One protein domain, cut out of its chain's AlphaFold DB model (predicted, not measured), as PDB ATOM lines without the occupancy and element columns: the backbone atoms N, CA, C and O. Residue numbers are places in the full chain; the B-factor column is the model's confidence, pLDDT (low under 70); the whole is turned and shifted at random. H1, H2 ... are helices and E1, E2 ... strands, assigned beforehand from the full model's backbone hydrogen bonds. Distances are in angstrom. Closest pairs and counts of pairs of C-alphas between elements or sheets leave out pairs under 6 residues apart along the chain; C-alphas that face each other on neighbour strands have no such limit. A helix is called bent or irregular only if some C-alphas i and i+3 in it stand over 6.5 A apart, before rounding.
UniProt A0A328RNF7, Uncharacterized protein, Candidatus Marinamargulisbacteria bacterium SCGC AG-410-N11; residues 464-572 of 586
ATOM      1  N   THR A 464     200.592 147.055 158.840       79.12
ATOM      2  CA  THR A 464     201.406 146.704 160.011       79.12
ATOM      3  C   THR A 464     202.806 146.299 159.588       79.12
ATOM      4  O   THR A 464     202.997 145.586 158.604       79.12
ATOM      5  N   HIS A 465     203.803 146.730 160.355       81.12
ATOM      6  CA  HIS A 465     205.183 146.310 160.157       81.12
ATOM      7  C   HIS A 465     205.854 146.042 161.502       81.12
ATOM      8  O   HIS A 465     205.663 146.782 162.471       81.12
ATOM      9  N   MET A 466     206.652 144.978 161.555       83.62
ATOM     10  CA  MET A 466     207.464 144.650 162.720       83.62
ATOM     11  C   MET A 466     208.822 145.337 162.606       83.62
ATOM     12  O   MET A 466     209.602 145.027 161.707       83.62
ATOM     13  N   ASN A 467     209.138 146.225 163.543       85.62
ATOM     14  CA  ASN A 467     210.483 146.773 163.683       85.62
ATOM     15  C   ASN A 467     211.277 145.941 164.689       85.62
ATOM     16  O   ASN A 467     210.771 145.558 165.748       85.62
ATOM     17  N   ILE A 468     212.525 145.662 164.322       86.69
ATOM     18  CA  ILE A 468     213.456 144.870 165.121       86.69
ATOM     19  C   ILE A 468     214.515 145.822 165.653       86.69
ATOM     20  O   ILE A 468     215.246 146.436 164.872       86.69
ATOM     21  N   TYR A 469     214.605 145.920 166.973       86.12
ATOM     22  CA  TYR A 469     215.607 146.716 167.661       86.12
ATOM     23  C   TYR A 469     216.620 145.809 168.350       86.12
ATOM     24  O   TYR A 469     216.266 144.778 168.925       86.12
ATOM     25  N   SER A 470     217.886 146.220 168.306       86.81
ATOM     26  CA  SER A 470     218.967 145.614 169.084       86.81
ATOM     27  C   SER A 470     219.632 146.627 169.987       86.81
ATOM     28  O   SER A 470     219.691 147.815 169.668       86.81
ATOM     29  N   SER A 471     220.178 146.127 171.087       84.56
ATOM     30  CA  SER A 471     221.024 146.892 171.988       84.56
ATOM     31  C   SER A 471     222.214 146.048 172.453       84.56
ATOM     32  O   SER A 471     222.120 144.820 172.568       84.56
ATOM     33  N   THR A 472     223.341 146.712 172.711       85.50
ATOM     34  CA  THR A 472     224.534 146.130 173.350       85.50
ATOM     35  C   THR A 472     224.567 146.361 174.858       85.50
ATOM     36  O   THR A 472     225.307 145.670 175.555       85.50
ATOM     37  N   ASP A 473     223.821 147.347 175.349       83.62
ATOM     38  CA  ASP A 473     223.905 147.881 176.710       83.62
ATOM     39  C   ASP A 473     222.544 147.960 177.421       83.62
ATOM     40  O   ASP A 473     222.496 148.401 178.559       83.62
ATOM     41  N   SER A 474     221.457 147.516 176.780       80.31
ATOM     42  CA  SER A 474     220.046 147.596 177.211       80.31
ATOM     43  C   SER A 474     219.435 149.006 177.277       80.31
ATOM     44  O   SER A 474     218.212 149.134 177.360       80.31
ATOM     45  N   TYR A 475     220.247 150.061 177.152       81.56
ATOM     46  CA  TYR A 475     219.800 151.454 177.233       81.56
ATOM     47  C   TYR A 475     219.593 152.079 175.852       81.56
ATOM     48  O   TYR A 475     218.584 152.749 175.625       81.56
ATOM     49  N   ILE A 476     220.515 151.850 174.910       84.00
ATOM     50  CA  ILE A 476     220.440 152.414 173.558       84.00
ATOM     51  C   ILE A 476     219.939 151.344 172.591       84.00
ATOM     52  O   ILE A 476     220.602 150.332 172.358       84.00
ATOM     53  N   TRP A 477     218.770 151.587 172.000       83.06
ATOM     54  CA  TRP A 477     218.117 150.671 171.069       83.06
ATOM     55  C   TRP A 477     218.234 151.175 169.632       83.06
ATOM     56  O   TRP A 477     217.715 152.233 169.284       83.06
ATOM     57  N   ASN A 478     218.888 150.384 168.782       84.25
ATOM     58  CA  ASN A 478     219.082 150.678 167.366       84.25
ATOM     59  C   ASN A 478     218.222 149.756 166.502       84.25
ATOM     60  O   ASN A 478     218.257 148.532 166.658       84.25
ATOM     61  N   GLN A 479     217.483 150.336 165.555       84.56
ATOM     62  CA  GLN A 479     216.715 149.566 164.582       84.56
ATOM     63  C   GLN A 479     217.660 148.833 163.619       84.56
ATOM     64  O   GLN A 479     218.540 149.444 163.013       84.56
ATOM     65  N   ILE A 480     217.465 147.523 163.478       80.81
ATOM     66  CA  ILE A 480     218.281 146.659 162.615       80.81
ATOM     67  C   ILE A 480     217.677 146.577 161.215       80.81
ATOM     68  O   ILE A 480     218.398 146.606 160.221       80.81
ATOM     69  N   ASN A 481     216.350 146.461 161.123       77.19
ATOM     70  CA  ASN A 481     215.674 146.290 159.846       77.19
ATOM     71  C   ASN A 481     215.396 147.625 159.161       77.19
ATOM     72  O   ASN A 481     214.809 148.531 159.744       77.19
ATOM     73  N   THR A 482     215.782 147.748 157.893       61.94
ATOM     74  CA  THR A 482     215.495 148.945 157.097       61.94
ATOM     75  C   THR A 482     214.044 148.918 156.626       61.94
ATOM     76  O   THR A 482     213.760 148.538 155.491       61.94
ATOM     77  N   ALA A 483     213.105 149.309 157.487       55.72
ATOM     78  CA  ALA A 483     211.754 149.604 157.032       55.72
ATOM     79  C   ALA A 483     211.836 150.843 156.129       55.72
ATOM     80  O   ALA A 483     212.168 151.934 156.595       55.72
ATOM     81  N   SER A 484     211.581 150.705 154.827       53.28
ATOM     82  CA  SER A 484     211.411 151.874 153.964       53.28
ATOM     83  C   SER A 484     210.106 152.560 154.369       53.28
ATOM     84  O   SER A 484     209.035 152.204 153.889       53.28
ATOM     85  N   LEU A 485     210.211 153.529 155.282       53.84
ATOM     86  CA  LEU A 485     209.116 154.346 155.825       53.84
ATOM     87  C   LEU A 485     208.404 155.194 154.754       53.84
ATOM     88  O   LEU A 485     207.388 155.827 155.030       53.84
ATOM     89  N   ILE A 486     208.949 155.221 153.537       57.19
ATOM     90  CA  ILE A 486     208.408 155.935 152.390       57.19
ATOM     91  C   ILE A 486     207.705 154.895 151.515       57.19
ATOM     92  O   ILE A 486     208.376 153.972 151.028       57.19
ATOM     93  N   PRO A 487     206.384 155.020 151.291       58.50
ATOM     94  CA  PRO A 487     205.736 154.219 150.278       58.50
ATOM     95  C   PRO A 487     206.456 154.526 148.956       58.50
ATOM     96  O   PRO A 487     206.663 155.660 148.548       58.50
ATOM     97  N   THR A 488     207.010 153.513 148.321       62.78
ATOM     98  CA  THR A 488     207.693 153.663 147.032       62.78
ATOM     99  C   THR A 488     207.105 152.631 146.096       62.78
ATOM    100  O   THR A 488     206.419 151.704 146.534       62.78
ATOM    101  N   LEU A 489     207.321 152.793 144.793       62.09
ATOM    102  CA  LEU A 489     207.058 151.692 143.879       62.09
ATOM    103  C   LEU A 489     208.061 150.584 144.226       62.09
ATOM    104  O   LEU A 489     209.241 150.673 143.889       62.09
ATOM    105  N   THR A 490     207.617 149.602 145.008       60.97
ATOM    106  CA  THR A 490     208.505 148.570 145.547       60.97
ATOM    107  C   THR A 490     208.801 147.517 144.481       60.97
ATOM    108  O   THR A 490     207.932 147.145 143.694       60.97
ATOM    109  N   SER A 491     210.049 147.034 144.441       65.38
ATOM    110  CA  SER A 491     210.443 145.957 143.523       65.38
ATOM    111  C   SER A 491     209.602 144.706 143.789       65.38
ATOM    112  O   SER A 491     209.579 144.276 144.944       65.38
ATOM    113  N   PRO A 492     209.008 144.055 142.767       66.56
ATOM    114  CA  PRO A 492     208.194 142.844 142.921       66.56
ATOM    115  C   PRO A 492     208.953 141.638 143.500       66.56
ATOM    116  O   PRO A 492     208.380 140.578 143.704       66.56
ATOM    117  N   PHE A 493     210.247 141.777 143.776       71.06
ATOM    118  CA  PHE A 493     211.093 140.739 144.343       71.06
ATOM    119  C   PHE A 493     211.651 141.187 145.696       71.06
ATOM    120  O   PHE A 493     212.837 141.480 145.853       71.06
ATOM    121  N   LYS A 494     210.747 141.299 146.672       73.44
ATOM    122  CA  LYS A 494     211.060 141.598 148.074       73.44
ATOM    123  C   LYS A 494     211.630 140.372 148.794       73.44
ATOM    124  O   LYS A 494     211.506 139.245 148.310       73.44
ATOM    125  N   SER A 495     212.280 140.587 149.941       82.56
ATOM    126  CA  SER A 495     212.843 139.471 150.704       82.56
ATOM    127  C   SER A 495     211.727 138.572 151.242       82.56
ATOM    128  O   SER A 495     210.653 139.035 151.642       82.56
ATOM    129  N   ARG A 496     211.980 137.262 151.265       88.12
ATOM    130  CA  ARG A 496     211.003 136.274 151.749       88.12
ATOM    131  C   ARG A 496     210.751 136.432 153.248       88.12
ATOM    132  O   ARG A 496     209.631 136.224 153.714       88.12
ATOM    133  N   LEU A 497     211.782 136.844 153.989       88.88
ATOM    134  CA  LEU A 497     211.705 137.108 155.421       88.88
ATOM    135  C   LEU A 497     210.808 138.312 155.740       88.88
ATOM    136  O   LEU A 497     209.959 138.190 156.616       88.88
ATOM    137  N   GLU A 498     210.933 139.438 155.025       84.62
ATOM    138  CA  GLU A 498     210.064 140.609 155.245       84.62
ATOM    139  C   GLU A 498     208.584 140.248 155.058       84.62
ATOM    140  O   GLU A 498     207.754 140.620 155.886       84.62
ATOM    141  N   PHE A 499     208.249 139.479 154.014       83.88
ATOM    142  CA  PHE A 499     206.868 139.039 153.797       83.88
ATOM    143  C   PHE A 499     206.371 138.155 154.950       83.88
ATOM    144  O   PHE A 499     205.237 138.306 155.402       83.88
ATOM    145  N   LYS A 500     207.223 137.262 155.473       87.31
ATOM    146  CA  LYS A 500     206.879 136.426 156.629       87.31
ATOM    147  C   LYS A 500     206.747 137.190 157.936       87.31
ATOM    148  O   LYS A 500     205.891 136.832 158.739       87.31
ATOM    149  N   LEU A 501     207.551 138.226 158.150       86.19
ATOM    150  CA  LEU A 501     207.404 139.113 159.301       86.19
ATOM    151  C   LEU A 501     206.090 139.894 159.227       86.19
ATOM    152  O   LEU A 501     205.397 139.992 160.235       86.19
ATOM    153  N   TRP A 502     205.712 140.374 158.036       82.75
ATOM    154  CA  TRP A 502     204.397 140.979 157.826       82.75
ATOM    155  C   TRP A 502     203.265 139.979 158.104       82.75
ATOM    156  O   TRP A 502     202.358 140.297 158.863       82.75
ATOM    157  N   GLU A 503     203.336 138.750 157.578       82.19
ATOM    158  CA  GLU A 503     202.329 137.708 157.843       82.19
ATOM    159  C   GLU A 503     202.225 137.411 159.347       82.19
ATOM    160  O   GLU A 503     201.130 137.284 159.888       82.19
ATOM    161  N   LEU A 504     203.363 137.378 160.044       84.12
ATOM    162  CA  LEU A 504     203.439 137.140 161.480       84.12
ATOM    163  C   LEU A 504     202.804 138.251 162.320       84.12
ATOM    164  O   LEU A 504     202.227 137.938 163.356       84.12
ATOM    165  N   CYS A 505     202.829 139.513 161.876       79.31
ATOM    166  CA  CYS A 505     202.088 140.592 162.544       79.31
ATOM    167  C   CYS A 505     200.579 140.318 162.621       79.31
ATOM    168  O   CYS A 505     199.904 140.880 163.483       79.31
ATOM    169  N   HIS A 506     200.069 139.459 161.739       74.50
ATOM    170  CA  HIS A 506     198.659 139.088 161.651       74.50
ATOM    171  C   HIS A 506     198.363 137.717 162.266       74.50
ATOM    172  O   HIS A 506     197.202 137.354 162.454       74.50
ATOM    173  N   LEU A 507     199.400 136.945 162.604       72.31
ATOM    174  CA  LEU A 507     199.256 135.659 163.272       72.31
ATOM    175  C   LEU A 507     199.139 135.866 164.787       72.31
ATOM    176  O   LEU A 507     199.969 136.504 165.427       72.31
ATOM    177  N   GLY A 508     198.121 135.255 165.393       66.50
ATOM    178  CA  GLY A 508     197.939 135.261 166.849       66.50
ATOM    179  C   GLY A 508     198.872 134.310 167.615       66.50
ATOM    180  O   GLY A 508     198.724 134.171 168.830       66.50
ATOM    181  N   THR A 509     199.782 133.619 166.922       76.00
ATOM    182  CA  THR A 509     200.665 132.571 167.457       76.00
ATOM    183  C   THR A 509     202.096 132.756 166.962       76.00
ATOM    184  O   THR A 509     202.324 133.284 165.875       76.00
ATOM    185  N   THR A 510     203.077 132.297 167.745       80.75
ATOM    186  CA  THR A 510     204.487 132.306 167.336       80.75
ATOM    187  C   THR A 510     204.874 131.010 166.632       80.75
ATOM    188  O   THR A 510     204.942 129.960 167.276       80.75
ATOM    189  N   PRO A 511     205.150 131.045 165.319       86.19
ATOM    190  CA  PRO A 511     205.580 129.864 164.587       86.19
ATOM    191  C   PRO A 511     207.031 129.492 164.931       86.19
ATOM    192  O   PRO A 511     207.850 130.351 165.248       86.19
ATOM    193  N   LYS A 512     207.376 128.206 164.777       87.69
ATOM    194  CA  LYS A 512     208.720 127.664 165.074       87.69
ATOM    195  C   LYS A 512     209.862 128.373 164.334       87.69
ATOM    196  O   LYS A 512     210.937 128.554 164.889       87.69
ATOM    197  N   TRP A 513     209.637 128.795 163.088       90.12
ATOM    198  CA  TRP A 513     210.667 129.513 162.328       90.12
ATOM    199  C   TRP A 513     211.016 130.861 162.977       90.12
ATOM    200  O   TRP A 513     212.147 131.319 162.861       90.12
ATOM    201  N   PHE A 514     210.062 131.494 163.671       90.50
ATOM    202  CA  PHE A 514     210.281 132.785 164.316       90.50
ATOM    203  C   PHE A 514     211.057 132.640 165.625       90.50
ATOM    204  O   PHE A 514     211.924 133.459 165.906       90.50
ATOM    205  N   THR A 515     210.819 131.575 166.395       88.75
ATOM    206  CA  THR A 515     211.637 131.287 167.585       88.75
ATOM    207  C   THR A 515     213.084 130.981 167.187       88.75
ATOM    208  O   THR A 515     214.007 131.564 167.744       88.75
ATOM    209  N   GLN A 516     213.288 130.185 166.131       89.56
ATOM    210  CA  GLN A 516     214.622 129.935 165.561       89.56
ATOM    211  C   GLN A 516     215.288 131.221 165.055       89.56
ATOM    212  O   GLN A 516     216.484 131.428 165.241       89.56
ATOM    213  N   PHE A 517     214.511 132.112 164.439       91.50
ATOM    214  CA  PHE A 517     214.987 133.424 164.014       91.50
ATOM    215  C   PHE A 517     215.476 134.278 165.189       91.50
ATOM    216  O   PHE A 517     216.557 134.855 165.107       91.50
ATOM    217  N   GLN A 518     214.738 134.308 166.301       89.94
ATOM    218  CA  GLN A 518     215.158 135.006 167.519       89.94
ATOM    219  C   GLN A 518     216.455 134.422 168.093       89.94
ATOM    220  O   GLN A 518     217.388 135.169 168.380       89.94
ATOM    221  N   GLU A 519     216.542 133.095 168.207       90.00
ATOM    222  CA  GLU A 519     217.737 132.402 168.702       90.00
ATOM    223  C   GLU A 519     218.970 132.703 167.842       90.00
ATOM    224  O   GLU A 519     220.025 133.055 168.368       90.00
ATOM    225  N   LYS A 520     218.837 132.633 166.514       90.31
ATOM    226  CA  LYS A 520     219.935 132.903 165.575       90.31
ATOM    227  C   LYS A 520     220.414 134.351 165.619       90.31
ATOM    228  O   LYS A 520     221.612 134.595 165.481       90.31
ATOM    229  N   LEU A 521     219.505 135.302 165.840       89.81
ATOM    230  CA  LEU A 521     219.873 136.702 166.047       89.81
ATOM    231  C   LEU A 521     220.630 136.901 167.364       89.81
ATOM    232  O   LEU A 521     221.649 137.584 167.367       89.81
ATOM    233  N   MET A 522     220.196 136.263 168.456       88.56
ATOM    234  CA  MET A 522     220.914 136.309 169.740       88.56
ATOM    235  C   MET A 522     222.291 135.635 169.670       88.56
ATOM    236  O   MET A 522     223.227 136.057 170.342       88.56
ATOM    237  N   GLN A 523     222.439 134.615 168.822       90.69
ATOM    238  CA  GLN A 523     223.723 133.969 168.523       90.69
ATOM    239  C   GLN A 523     224.623 134.799 167.594       90.69
ATOM    240  O   GLN A 523     225.735 134.370 167.295       90.69
ATOM    241  N   ASN A 524     224.167 135.967 167.128       88.75
ATOM    242  CA  ASN A 524     224.873 136.797 166.155       88.75
ATOM    243  C   ASN A 524     225.255 136.048 164.866       88.75
ATOM    244  O   ASN A 524     226.324 136.283 164.302       88.75
ATOM    245  N   SER A 525     224.385 135.150 164.384       90.56
ATOM    246  CA  SER A 525     224.609 134.436 163.120       90.56
ATOM    247  C   SER A 525     224.680 135.439 161.957       90.56
ATOM    248  O   SER A 525     223.675 136.103 161.664       90.56
ATOM    249  N   PRO A 526     225.836 135.568 161.275       89.75
ATOM    250  CA  PRO A 526     225.993 136.523 160.183       89.75
ATOM    251  C   PRO A 526     225.052 136.204 159.015       89.75
ATOM    252  O   PRO A 526     224.533 137.119 158.377       89.75
ATOM    253  N   GLU A 527     224.766 134.922 158.777       90.25
ATOM    254  CA  GLU A 527     223.886 134.458 157.706       90.25
ATOM    255  C   GLU A 527     222.455 134.974 157.898       90.25
ATOM    256  O   GLU A 527     221.848 135.484 156.957       90.25
ATOM    257  N   VAL A 528     221.922 134.912 159.122       89.19
ATOM    258  CA  VAL A 528     220.564 135.390 159.431       89.19
ATOM    259  C   VAL A 528     220.506 136.916 159.527       89.19
ATOM    260  O   VAL A 528     219.554 137.515 159.025       89.19
ATOM    261  N   ILE A 529     221.523 137.567 160.104       88.00
ATOM    262  CA  ILE A 529     221.591 139.039 160.170       88.00
ATOM    263  C   ILE A 529     221.597 139.641 158.759       88.00
ATOM    264  O   ILE A 529     220.903 140.634 158.521       88.00
ATOM    265  N   SER A 530     222.294 139.002 157.811       87.56
ATOM    266  CA  SER A 530     222.370 139.452 156.415       87.56
ATOM    267  C   SER A 530     221.011 139.538 155.704       87.56
ATOM    268  O   SER A 530     220.852 140.336 154.778       87.56
ATOM    269  N   LEU A 531     220.003 138.776 156.160       86.81
ATOM    270  CA  LEU A 531     218.641 138.825 155.614       86.81
ATOM    271  C   LEU A 531     217.903 140.124 155.968       86.81
ATOM    272  O   LEU A 531     216.934 140.481 155.300       86.81
ATOM    273  N   ILE A 532     218.328 140.803 157.034       84.62
ATOM    274  CA  ILE A 532     217.642 141.962 157.612       84.62
ATOM    275  C   ILE A 532     218.456 143.244 157.417       84.62
ATOM    276  O   ILE A 532     217.896 144.310 157.155       84.62
ATOM    277  N   SER A 533     219.778 143.152 157.572       81.62
ATOM    278  CA  SER A 533     220.691 144.289 157.556       81.62
ATOM    279  C   SER A 533     221.950 143.960 156.766       81.62
ATOM    280  O   SER A 533     222.523 142.883 156.884       81.62
ATOM    281  N   LYS A 534     222.429 144.942 155.996       74.50
ATOM    282  CA  LYS A 534     223.750 144.881 155.349       74.50
ATOM    283  C   LYS A 534     224.897 145.170 156.322       74.50
ATOM    284  O   LYS A 534     226.055 145.005 155.952       74.50
ATOM    285  N   LYS A 535     224.596 145.681 157.519       77.69
ATOM    286  CA  LYS A 535     225.592 146.004 158.544       77.69
ATOM    287  C   LYS A 535     225.723 144.839 159.516       77.69
ATOM    288  O   LYS A 535     224.731 144.203 159.863       77.69
ATOM    289  N   ASN A 536     226.935 144.626 160.015       73.50
ATOM    290  CA  ASN A 536     227.150 143.720 161.135       73.50
ATOM    291  C   ASN A 536     226.622 144.376 162.412       73.50
ATOM    292  O   ASN A 536     226.946 145.528 162.707       73.50
ATOM    293  N   HIS A 537     225.824 143.630 163.166       74.69
ATOM    294  CA  HIS A 537     225.295 144.049 164.456       74.69
ATOM    295  C   HIS A 537     225.790 143.076 165.521       74.69
ATOM    296  O   HIS A 537     225.766 141.870 165.305       74.69
ATOM    297  N   ASN A 538     226.246 143.608 166.657       83.00
ATOM    298  CA  ASN A 538     226.509 142.812 167.849       83.00
ATOM    299  C   ASN A 538     225.280 142.908 168.754       83.00
ATOM    300  O   ASN A 538     225.048 143.924 169.408       83.00
ATOM    301  N   ILE A 539     224.450 141.880 168.706       83.56
ATOM    302  CA  ILE A 539     223.150 141.810 169.350       83.56
ATOM    303  C   ILE A 539     223.337 141.117 170.700       83.56
ATOM    304  O   ILE A 539     223.735 139.954 170.753       83.56
ATOM    305  N   LYS A 540     223.049 141.835 171.792       83.44
ATOM    306  CA  LYS A 540     222.936 141.252 173.142       83.44
ATOM    307  C   LYS A 540     221.505 141.251 173.656       83.44
ATOM    308  O   LYS A 540     221.113 140.327 174.353       83.44
ATOM    309  N   TYR A 541     220.737 142.269 173.288       84.44
ATOM    310  CA  TYR A 541     219.324 142.391 173.616       84.44
ATOM    311  C   TYR A 541     218.522 142.585 172.333       84.44
ATOM    312  O   TYR A 541     218.955 143.312 171.433       84.44
ATOM    313  N   LEU A 542     217.351 141.951 172.263       87.88
ATOM    314  CA  LEU A 542     216.415 142.053 171.146       87.88
ATOM    315  C   LEU A 542     215.063 142.559 171.620       87.88
ATOM    316  O   LEU A 542     214.537 142.123 172.643       87.88
ATOM    317  N   HIS A 543     214.475 143.438 170.818       85.19
ATOM    318  CA  HIS A 543     213.131 143.932 171.034       85.19
ATOM    319  C   HIS A 543     212.366 143.975 169.714       85.19
ATOM    320  O   HIS A 543     212.855 144.492 168.708       85.19
ATOM    321  N   PHE A 544     211.154 143.425 169.727       86.50
ATOM    322  CA  PHE A 544     210.263 143.369 168.574       86.50
ATOM    323  C   PHE A 544     209.032 144.220 168.858       86.50
ATOM    324  O   PHE A 544     208.294 143.968 169.815       86.50
ATOM    325  N   GLN A 545     208.792 145.210 168.005       84.19
ATOM    326  CA  GLN A 545     207.677 146.132 168.164       84.19
ATOM    327  C   GLN A 545     206.851 146.182 166.889       84.19
ATOM    328  O   GLN A 545     207.391 146.355 165.794       84.19
ATOM    329  N   ILE A 546     205.535 146.032 167.035       83.31
ATOM    330  CA  ILE A 546     204.605 146.178 165.919       83.31
ATOM    331  C   ILE A 546     204.169 147.636 165.849       83.31
ATOM    332  O   ILE A 546     203.688 148.214 166.829       83.31
ATOM    333  N   TYR A 547     204.317 148.209 164.663       80.12
ATOM    334  CA  TYR A 547     203.790 149.517 164.323       80.12
ATOM    335  C   TYR A 547     202.610 149.360 163.377       80.12
ATOM    336  O   TYR A 547     202.678 148.595 162.411       80.12
ATOM    337  N   GLN A 548     201.542 150.102 163.654       79.31
ATOM    338  CA  GLN A 548     200.492 150.375 162.684       79.31
ATOM    339  C   GLN A 548     200.777 151.708 162.001       79.31
ATOM    340  O   GLN A 548     201.096 152.709 162.644       79.31
ATOM    341  N   TYR A 549     200.656 151.688 160.683       76.62
ATOM    342  CA  TYR A 549     200.868 152.823 159.808       76.62
ATOM    343  C   TYR A 549     199.507 153.281 159.310       76.62
ATOM    344  O   TYR A 549     198.874 152.619 158.483       76.62
ATOM    345  N   THR A 550     199.053 154.415 159.829       80.75
ATOM    346  CA  THR A 550     197.836 155.080 159.369       80.75
ATOM    347  C   THR A 550     198.203 156.126 158.321       80.75
ATOM    348  O   THR A 550     199.148 156.883 158.531       80.75
ATOM    349  N   PRO A 551     197.513 156.193 157.175       78.50
ATOM    350  CA  PRO A 551     197.812 157.188 156.146       78.50
ATOM    351  C   PRO A 551     197.582 158.609 156.682       78.50
ATOM    352  O   PRO A 551     196.487 158.939 157.136       78.50
ATOM    353  N   LEU A 552     198.606 159.464 156.592       80.75
ATOM    354  CA  LEU A 552     198.495 160.885 156.947       80.75
ATOM    355  C   LEU A 552     197.472 161.597 156.055       80.75
ATOM    356  O   LEU A 552     197.349 161.276 154.873       80.75
ATOM    357  N   ALA A 553     196.767 162.592 156.595       76.31
ATOM    358  CA  ALA A 553     195.844 163.422 155.818       76.31
ATOM    359  C   ALA A 553     196.582 164.234 154.735       76.31
ATOM    360  O   ALA A 553     197.675 164.746 154.979       76.31
ATOM    361  N   LEU A 554     195.947 164.420 153.569       70.94
ATOM    362  CA  LEU A 554     196.489 165.175 152.424       70.94
ATOM    363  C   LEU A 554     197.103 166.532 152.820       70.94
ATOM    364  O   LEU A 554     198.203 166.856 152.376       70.94
ATOM    365  N   ASN A 555     196.448 167.278 153.712       64.69
ATOM    366  CA  ASN A 555     196.872 168.622 154.125       64.69
ATOM    367  C   ASN A 555     198.182 168.646 154.941       64.69
ATOM    368  O   ASN A 555     198.830 169.687 155.011       64.69
ATOM    369  N   ASN A 556     198.595 167.514 155.522       58.84
ATOM    370  CA  ASN A 556     199.773 167.418 156.394       58.84
ATOM    371  C   ASN A 556     201.028 166.901 155.665       58.84
ATOM    372  O   ASN A 556     202.125 166.920 156.222       58.84
ATOM    373  N   THR A 557     200.888 166.452 154.415       56.78
ATOM    374  CA  THR A 557     201.951 165.751 153.676       56.78
ATOM    375  C   THR A 557     203.132 166.586 153.154       56.78
ATOM    376  O   THR A 557     204.221 166.010 153.057       56.78
ATOM    377  N   PRO A 558     203.046 167.904 152.862       49.84
ATOM    378  CA  PRO A 558     204.184 168.588 152.241       49.84
ATOM    379  C   PRO A 558     205.273 169.059 153.222       49.84
ATOM    380  O   PRO A 558     206.338 169.463 152.767       49.84
ATOM    381  N   TYR A 559     205.073 169.006 154.545       48.94
ATOM    382  CA  TYR A 559     206.021 169.647 155.472       48.94
ATOM    383  C   TYR A 559     207.210 168.778 155.925       48.94
ATOM    384  O   TYR A 559     208.185 169.346 156.415       48.94
ATOM    385  N   LYS A 560     207.191 167.436 155.779       50.69
ATOM    386  CA  LYS A 560     208.253 166.565 156.354       50.69
ATOM    387  C   LYS A 560     208.617 165.263 155.610       50.69
ATOM    388  O   LYS A 560     209.309 164.435 156.193       50.69
ATOM    389  N   ASN A 561     208.196 165.029 154.359       58.50
ATOM    390  CA  ASN A 561     208.368 163.716 153.688       58.50
ATOM    391  C   ASN A 561     207.774 162.529 154.494       58.50
ATOM    392  O   ASN A 561     208.229 161.391 154.369       58.50
ATOM    393  N   GLN A 562     206.763 162.784 155.331       65.19
ATOM    394  CA  GLN A 562     206.084 161.779 156.152       65.19
ATOM    395  C   GLN A 562     204.727 161.436 155.521       65.19
ATOM    396  O   GLN A 562     203.901 162.317 155.300       65.19
ATOM    397  N   TRP A 563     204.523 160.153 155.207       71.38
ATOM    398  CA  TRP A 563     203.321 159.627 154.532       71.38
ATOM    399  C   TRP A 563     202.389 158.859 155.477       71.38
ATOM    400  O   TRP A 563     201.205 158.675 155.186       71.38
ATOM    401  N   TRP A 564     202.927 158.432 156.617       74.62
ATOM    402  CA  TRP A 564     202.243 157.621 157.610       74.62
ATOM    403  C   TRP A 564     202.355 158.257 158.992       74.62
ATOM    404  O   TRP A 564     203.442 158.674 159.392       74.62
ATOM    405  N   ASP A 565     201.248 158.250 159.724       74.00
ATOM    406  CA  ASP A 565     201.242 158.384 161.172       74.00
ATOM    407  C   ASP A 565     201.556 157.018 161.787       74.00
ATOM    408  O   ASP A 565     200.993 155.987 161.407       74.00
ATOM    409  N   LEU A 566     202.507 157.016 162.715       73.31
ATOM    410  CA  LEU A 566     203.016 155.819 163.370       73.31
ATOM    411  C   LEU A 566     202.345 155.678 164.727       73.31
ATOM    412  O   LEU A 566     202.607 156.464 165.636       73.31
ATOM    413  N   THR A 567     201.533 154.639 164.890       73.25
ATOM    414  CA  THR A 567     201.008 154.259 166.202       73.25
ATOM    415  C   THR A 567     201.637 152.938 166.626       73.25
ATOM    416  O   THR A 567     201.524 151.910 165.955       73.25
ATOM    417  N   SER A 568     202.374 152.959 167.737       67.12
ATOM    418  CA  SER A 568     202.865 151.726 168.350       67.12
ATOM    419  C   SER A 568     201.695 151.026 169.026       67.12
ATOM    420  O   SER A 568     201.137 151.558 169.984       67.12
ATOM    421  N   THR A 569     201.319 149.847 168.544       59.56
ATOM    422  CA  THR A 569     200.126 149.159 169.049       59.56
ATOM    423  C   THR A 569     200.422 148.214 170.194       59.56
ATOM    424  O   THR A 569     199.631 148.114 171.126       59.56
ATOM    425  N   SER A 570     201.549 147.502 170.140       62.19
ATOM    426  CA  SER A 570     201.952 146.574 171.195       62.19
ATOM    427  C   SER A 570     203.417 146.150 171.072       62.19
ATOM    428  O   SER A 570     203.982 146.072 169.977       62.19
ATOM    429  N   ILE A 571     204.025 145.838 172.218       59.41
ATOM    430  CA  ILE A 571     205.242 145.022 172.266       59.41
ATOM    431  C   ILE A 571     204.836 143.624 171.811       59.41
ATOM    432  O   ILE A 571     203.885 143.062 172.367       59.41
ATOM    433  N   PHE A 572     205.539 143.056 170.829       59.78
ATOM    434  CA  PHE A 572     205.282 141.681 170.421       59.78
ATOM    435  C   PHE A 572     205.685 140.750 171.568       59.78
ATOM    436  O   PHE A 572     206.858 140.426 171.751       59.78
TER     437      PHE A 572
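Overview. This is residues 464 to 572 of the 586 residues of an uncharacterized protein of Candidatus Marinamargulisbacteria bacterium SCGC AG-410-N11 (UniProt A0A328RNF7). A strongly twisted sheet of three antiparallel strands, in the order E1, E2, E3, has H1 packed across one face. H2 and H3 sit together towards one end of the long axis, while at the other end the irregular H4 joins E2 to E3, and its residues 555 to 559 stick out with Lys 560. The 109 printed residues hold four named helices and three named strands, in the order E1 H1 H2 H3 E2 H4 E3, a mixed class. The whole is compact, with a radius of gyration of the C-alphas of 15.1 A, and spans 46 by 30 by 27 A.

Arrangement. E2, residues 541 to 551, is the inner strand, antiparallel to E1, residues 464 to 471, at 150 degrees, with N 469 and O 543 2.8 A apart. E3, residues 564 to 571, is antiparallel to E2 at 140 degrees, with N 565 and O 550 2.8 A apart. H1, residues 496 to 506, is on the sheet at a height of 5.6 A, making two layers, helix and sheet; it runs across the strands, at 75 degrees to E1 on the local plane. H2, residues 512 to 522, only grazes the sheet with residues 518 to 522. H2 touches H3, residues 526 to 529, closest at the C-alphas of Leu 521 and Ile 529, 6.6 A. H4, residues 554 to 559, is not on the sheet. Every O i to N i+4 pair is within hydrogen-bond range in H2, 6 of 7 in H1 and 0 of 2 in H4, where 1 of 3 O i to N i+3 pairs is; H3 is too short for an i+4 pair.

Along the chain. E1 begins at C-alpha 464 (201.406, 146.704, 160.011) and is 23.0 A long; E2 is 31.4 A, H1 16.1 A, H2 15.7 A. E3, 19.6 A, ends at C-alpha 571 (205.242, 145.022, 172.266).

Size, cuts and confidence. The C-alphas of Gln 523 and Asn 555, the two farthest apart, are 46.1 A apart. The printed part has no cut; the links E1 to H1 and H3 to E2 are long. The model's pLDDT is under 70 at residues 482 to 492, 508, 555 to 562 and 568 to 572.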